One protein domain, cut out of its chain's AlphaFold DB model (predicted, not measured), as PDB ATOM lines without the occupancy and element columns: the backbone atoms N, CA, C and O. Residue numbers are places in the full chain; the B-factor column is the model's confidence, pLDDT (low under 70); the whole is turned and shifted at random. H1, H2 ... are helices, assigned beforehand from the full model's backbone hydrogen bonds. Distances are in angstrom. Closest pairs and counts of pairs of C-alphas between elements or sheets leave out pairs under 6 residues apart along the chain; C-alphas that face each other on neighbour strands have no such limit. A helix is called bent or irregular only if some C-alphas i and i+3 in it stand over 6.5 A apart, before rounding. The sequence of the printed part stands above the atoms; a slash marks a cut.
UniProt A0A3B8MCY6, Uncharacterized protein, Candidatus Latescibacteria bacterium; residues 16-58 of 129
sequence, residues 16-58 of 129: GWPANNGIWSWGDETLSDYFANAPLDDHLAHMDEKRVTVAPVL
ATOM      1  N   GLY A  16       8.356   0.668 -40.326       67.06
ATOM      2  CA  GLY A  16       7.780   1.062 -41.610       67.06
ATOM      3  C   GLY A  16       8.847   1.264 -42.687       67.06
ATOM      4  O   GLY A  16      10.030   0.982 -42.490       67.06
ATOM      5  N   TRP A  17       8.435   1.799 -43.832       64.50
ATOM      6  CA  TRP A  17       9.363   2.176 -44.895       64.50
ATOM      7  C   TRP A  17      10.402   3.211 -44.401       64.50
ATOM      8  O   TRP A  17      10.029   4.118 -43.653       64.50
ATOM      9  N   PRO A  18      11.691   3.117 -44.794       61.97
ATOM     10  CA  PRO A  18      12.303   2.116 -45.682       61.97
ATOM     11  C   PRO A  18      12.818   0.852 -44.962       61.97
ATOM     12  O   PRO A  18      13.354  -0.048 -45.603       61.97
ATOM     13  N   ALA A  19      12.676   0.763 -43.639       66.38
ATOM     14  CA  ALA A  19      13.301  -0.267 -42.807       66.38
ATOM     15  C   ALA A  19      12.746  -1.690 -43.019       66.38
ATOM     16  O   ALA A  19      13.408  -2.660 -42.663       66.38
ATOM     17  N   ASN A  20      11.573  -1.834 -43.642       65.81
ATOM     18  CA  ASN A  20      11.011  -3.127 -44.046       65.81
ATOM     19  C   ASN A  20      11.396  -3.573 -45.469       65.81
ATOM     20  O   ASN A  20      10.806  -4.526 -45.971       65.81
ATOM     21  N   ASN A  21      12.326  -2.889 -46.149       65.94
ATOM     22  CA  ASN A  21      12.673  -3.141 -47.558       65.94
ATOM     23  C   ASN A  21      11.456  -3.133 -48.509       65.94
ATOM     24  O   ASN A  21      11.458  -3.808 -49.534       65.94
ATOM     25  N   GLY A  22      10.394  -2.392 -48.165       65.44
ATOM     26  CA  GLY A  22       9.162  -2.355 -48.957       65.44
ATOM     27  C   GLY A  22       8.318  -3.632 -48.878       65.44
ATOM     28  O   GLY A  22       7.433  -3.820 -49.707       65.44
ATOM     29  N   ILE A  23       8.570  -4.509 -47.901       65.00
ATOM     30  CA  ILE A  23       7.750  -5.698 -47.658       65.00
ATOM     31  C   ILE A  23       6.525  -5.287 -46.835       65.00
ATOM     32  O   ILE A  23       6.643  -4.923 -45.661       65.00
ATOM     33  N   TRP A  24       5.348  -5.355 -47.461       64.69
ATOM     34  CA  TRP A  24       4.048  -4.985 -46.876       64.69
ATOM     35  C   TRP A  24       3.167  -6.188 -46.511       64.69
ATOM     36  O   TRP A  24       2.186  -6.029 -45.794       64.69
ATOM     37  N   SER A  25       3.525  -7.394 -46.963       63.69
ATOM     38  CA  SER A  25       2.690  -8.599 -46.837       63.69
ATOM     39  C   SER A  25       2.461  -9.072 -45.399       63.69
ATOM     40  O   SER A  25       1.474  -9.744 -45.140       63.69
ATOM     41  N   TRP A  26       3.329  -8.712 -44.451       63.78
ATOM     42  CA  TRP A  26       3.169  -9.098 -43.043       63.78
ATOM     43  C   TRP A  26       2.036  -8.346 -42.329       63.78
ATOM     44  O   TRP A  26       1.591  -8.788 -41.274       63.78
ATOM     45  N   GLY A  27       1.594  -7.201 -42.859       68.25
ATOM     46  CA  GLY A  27       0.554  -6.391 -42.225       68.25
ATOM     47  C   GLY A  27      -0.864  -6.900 -42.479       68.25
ATOM     48  O   GLY A  27      -1.757  -6.574 -41.707       68.25
ATOM     49  N   ASP A  28      -1.069  -7.694 -43.532       74.19
ATOM     50  CA  ASP A  28      -2.406  -8.029 -44.033       74.19
ATOM     51  C   ASP A  28      -3.195  -8.895 -43.041       74.19
ATOM     52  O   ASP A  28      -4.279  -8.510 -42.611       74.19
ATOM     53  N   GLU A  29      -2.603  -9.999 -42.572       74.19
ATOM     54  CA  GLU A  29      -3.238 -10.898 -41.595       74.19
ATOM     55  C   GLU A  29      -3.555 -10.172 -40.277       74.19
ATOM     56  O   GLU A  29      -4.665 -10.261 -39.761       74.19
ATOM     57  N   THR A  30      -2.614  -9.370 -39.763       81.25
ATOM     58  CA  THR A  30      -2.799  -8.637 -38.498       81.25
ATOM     59  C   THR A  30      -3.881  -7.560 -38.603       81.25
ATOM     60  O   THR A  30      -4.666  -7.378 -37.671       81.25
ATOM     61  N   LEU A  31      -3.924  -6.822 -39.717       86.00
ATOM     62  CA  LEU A  31      -4.932  -5.785 -39.931       86.00
ATOM     63  C   LEU A  31      -6.310  -6.399 -40.186       86.00
ATOM     64  O   LEU A  31      -7.285  -5.920 -39.614       86.00
ATOM     65  N   SER A  32      -6.384  -7.463 -40.989       86.56
ATOM     66  CA  SER A  32      -7.625  -8.195 -41.257       86.56
ATOM     67  C   SER A  32      -8.248  -8.715 -39.962       86.56
ATOM     68  O   SER A  32      -9.408  -8.416 -39.676       86.56
ATOM     69  N   ASP A  33      -7.459  -9.394 -39.122       88.69
ATOM     70  CA  ASP A  33      -7.925  -9.883 -37.824       88.69
ATOM     71  C   ASP A  33      -8.385  -8.732 -36.922       88.69
ATOM     72  O   ASP A  33      -9.442  -8.816 -36.299       88.69
ATOM     73  N   TYR A  34      -7.638  -7.626 -36.858       91.00
ATOM     74  CA  TYR A  34      -8.031  -6.469 -36.052       91.00
ATOM     75  C   TYR A  34      -9.376  -5.875 -36.499       91.00
ATOM     76  O   TYR A  34     -10.254  -5.671 -35.660       91.00
ATOM     77  N   PHE A  35      -9.553  -5.629 -37.802       92.31
ATOM     78  CA  PHE A  35     -10.772  -5.019 -38.343       92.31
ATOM     79  C   PHE A  35     -11.984  -5.961 -38.341       92.31
ATOM     80  O   PHE A  35     -13.118  -5.498 -38.419       92.31
ATOM     81  N   ALA A  36     -11.777  -7.274 -38.219       92.31
ATOM     82  CA  ALA A  36     -12.865  -8.239 -38.075       92.31
ATOM     83  C   ALA A  36     -13.532  -8.208 -36.685       92.31
ATOM     84  O   ALA A  36     -14.623  -8.753 -36.516       92.31
ATOM     85  N   ASN A  37     -12.888  -7.600 -35.683       93.81
ATOM     86  CA  ASN A  37     -13.304  -7.697 -34.282       93.81
ATOM     87  C   ASN A  37     -14.223  -6.561 -33.794       93.81
ATOM     88  O   ASN A  37     -14.690  -6.632 -32.654       93.81
ATOM     89  N   ALA A  38     -14.507  -5.534 -34.602       94.69
ATOM     90  CA  ALA A  38     -15.482  -4.501 -34.256       94.69
ATOM     91  C   ALA A  38     -16.234  -3.962 -35.493       94.69
ATOM     92  O   ALA A  38     -15.786  -4.129 -36.628       94.69
ATOM     93  N   PRO A  39     -17.403  -3.327 -35.302       96.19
ATOM     94  CA  PRO A  39     -18.106  -2.633 -36.374       96.19
ATOM     95  C   PRO A  39     -17.272  -1.512 -37.010       96.19
ATOM     96  O   PRO A  39     -16.417  -0.896 -36.372       96.19
ATOM     97  N   LEU A  40     -17.582  -1.200 -38.271       93.75
ATOM     98  CA  LEU A  40     -16.927  -0.143 -39.047       93.75
ATOM     99  C   LEU A  40     -16.922   1.211 -38.320       93.75
ATOM    100  O   LEU A  40     -15.874   1.848 -38.248       93.75
ATOM    101  N   ASP A  41     -18.060   1.631 -37.763       94.94
ATOM    102  CA  ASP A  41     -18.196   2.936 -37.101       94.94
ATOM    103  C   ASP A  41     -17.285   3.063 -35.873       94.94
ATOM    104  O   ASP A  41     -16.651   4.101 -35.677       94.94
ATOM    105  N   ASP A  42     -17.141   1.983 -35.098       96.75
ATOM    106  CA  ASP A  42     -16.248   1.941 -33.937       96.75
ATOM    107  C   ASP A  42     -14.783   2.061 -34.374       96.75
ATOM    108  O   ASP A  42     -14.002   2.807 -33.775       96.75
ATOM    109  N   HIS A  43     -14.405   1.379 -35.460       96.06
ATOM    110  CA  HIS A  43     -13.070   1.504 -36.036       96.06
ATOM    111  C   HIS A  43     -12.803   2.906 -36.587       96.06
ATOM    112  O   HIS A  43     -11.731   3.452 -36.333       96.06
ATOM    113  N   LEU A  44     -13.750   3.513 -37.307       95.06
ATOM    114  CA  LEU A  44     -13.597   4.872 -37.829       95.06
ATOM    115  C   LEU A  44     -13.436   5.890 -36.693       95.06
ATOM    116  O   LEU A  44     -12.521   6.711 -36.746       95.06
ATOM    117  N   ALA A  45     -14.254   5.792 -35.639       95.81
ATOM    118  CA  ALA A  45     -14.145   6.653 -34.463       95.81
ATOM    119  C   ALA A  45     -12.794   6.480 -33.749       95.81
ATOM    120  O   ALA A  45     -12.139   7.465 -33.400       95.81
ATOM    121  N   HIS A  46     -12.339   5.236 -33.575       96.06
ATOM    122  CA  HIS A  46     -11.045   4.956 -32.961       96.06
ATOM    123  C   HIS A  46      -9.875   5.508 -33.788       96.06
ATOM    124  O   HIS A  46      -8.949   6.107 -33.242       96.06
ATOM    125  N   MET A  47      -9.904   5.327 -35.109       95.88
ATOM    126  CA  MET A  47      -8.839   5.802 -35.992       95.88
ATOM    127  C   MET A  47      -8.792   7.332 -36.061       95.88
ATOM    128  O   MET A  47      -7.694   7.892 -36.042       95.88
ATOM    129  N   ASP A  48      -9.943   8.012 -36.053       95.44
ATOM    130  CA  ASP A  48     -10.018   9.476 -35.974       95.44
ATOM    131  C   ASP A  48      -9.415  10.006 -34.662       95.44
ATOM    132  O   ASP A  48      -8.550  10.887 -34.685       95.44
ATOM    133  N   GLU A  49      -9.743   9.384 -33.520       97.81
ATOM    134  CA  GLU A  49      -9.147   9.713 -32.214       97.81
ATOM    135  C   GLU A  49      -7.610   9.626 -32.255       97.81
ATOM    136  O   GLU A  49      -6.897  10.447 -31.668       97.81
ATOM    137  N   LYS A  50      -7.081   8.636 -32.983       96.88
ATOM    138  CA  LYS A  50      -5.639   8.420 -33.159       96.88
ATOM    139  C   LYS A  50      -5.032   9.191 -34.330       96.88
ATOM    140  O   LYS A  50      -3.819   9.102 -34.530       96.88
ATOM    141  N   ARG A  51      -5.823   9.984 -35.062       96.50
ATOM    142  CA  ARG A  51      -5.416  10.733 -36.264       96.50
ATOM    143  C   ARG A  51      -4.811   9.844 -37.353       96.50
ATOM    144  O   ARG A  51      -3.871  10.244 -38.041       96.50
ATOM    145  N   VAL A  52      -5.331   8.630 -37.492       94.75
ATOM    146  CA  VAL A  52      -4.960   7.704 -38.562       94.75
ATOM    147  C   VAL A  52      -5.888   7.943 -39.747       94.75
ATOM    148  O   VAL A  52      -7.107   7.869 -39.619       94.75
ATOM    149  N   THR A  53      -5.315   8.224 -40.916       93.62
ATOM    150  CA  THR A  53      -6.092   8.454 -42.139       93.62
ATOM    151  C   THR A  53      -6.660   7.139 -42.658       93.62
ATOM    152  O   THR A  53      -5.955   6.360 -43.300       93.62
ATOM    153  N   VAL A  54      -7.945   6.919 -42.412       93.31
ATOM    154  CA  VAL A  54      -8.721   5.799 -42.949       93.31
ATOM    155  C   VAL A  54     -10.043   6.307 -43.512       93.31
ATOM    156  O   VAL A  54     -10.498   7.401 -43.179       93.31
ATOM    157  N   ALA A  55     -10.663   5.510 -44.372       92.31
ATOM    158  CA  ALA A  55     -12.002   5.754 -44.882       92.31
ATOM    159  C   ALA A  55     -12.698   4.410 -45.136       92.31
ATOM    160  O   ALA A  55     -12.013   3.421 -45.419       92.31
ATOM    161  N   PRO A  56     -14.036   4.359 -45.050       93.44
ATOM    162  CA  PRO A  56     -14.777   3.162 -45.408       93.44
ATOM    163  C   PRO A  56     -14.684   2.885 -46.913       93.44
ATOM    164  O   PRO A  56     -14.574   3.802 -47.732       93.44
ATOM    165  N   VAL A  57     -14.783   1.609 -47.280       92.50
ATOM    166  CA  VAL A  57     -15.015   1.202 -48.669       92.50
ATOM    167  C   VAL A  57     -16.518   1.274 -48.921       92.50
ATOM    168  O   VAL A  57     -17.271   0.471 -48.379       92.50
ATOM    169  N   LEU A  58     -16.944   2.261 -49.708       92.44
ATOM    170  CA  LEU A  58     -18.353   2.493 -50.034       92.44
ATOM    171  C   LEU A  58     -18.714   1.855 -51.376       92.44
ATOM    172  O   LEU A  58     -17.937   1.933 -52.334       92.44
TER     173      LEU A  58
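Overview. This is residues 16 to 58 of the 129 residues of an uncharacterized protein of Candidatus Latescibacteria bacterium (UniProt A0A3B8MCY6). Two short helices, H1 and then H2, meet near their ends as an open L, with a tail at either end: residues 17 to 23 stick out beyond the start of H1, and residues 50 to 58 turn back after H2. The 43 printed residues are all helix by class, with 20 in named elements, under half. The whole is loose, radius of gyration of the C-alphas 12.4 A, and elongated, spanning 33 by 21 by 19 A.

Along the chain. Find C-alpha 26 at (3.169, -9.098, -43.043); from there H1, residues 26 to 35, runs 15.3 A. H1 is irregular, but only just: C-alphas 26 and 29 are 6.8 A apart. H2, residues 40 to 49, runs 14.3 A to C-alpha 49 at (-9.147, 9.713, -32.214).

Arrangement. H1 and H2 are close but not clearly touching; their closest C-alphas, Phe 35 and His 43, are 7.3 A apart. They run opposite ways at a steep tilt of 68 degrees, only just short of about perpendicular. In H2 every O i to N i+4 pair is within hydrogen-bond range, in H1 5 of 6.

Size, cuts and confidence. The farthest C-alphas, Asn 21 and Asp 41, are 33.2 A apart. The printed part has no cut, and the link from H1 to H2 is tight. Look for pLDDT under 70 at residues 16 to 27.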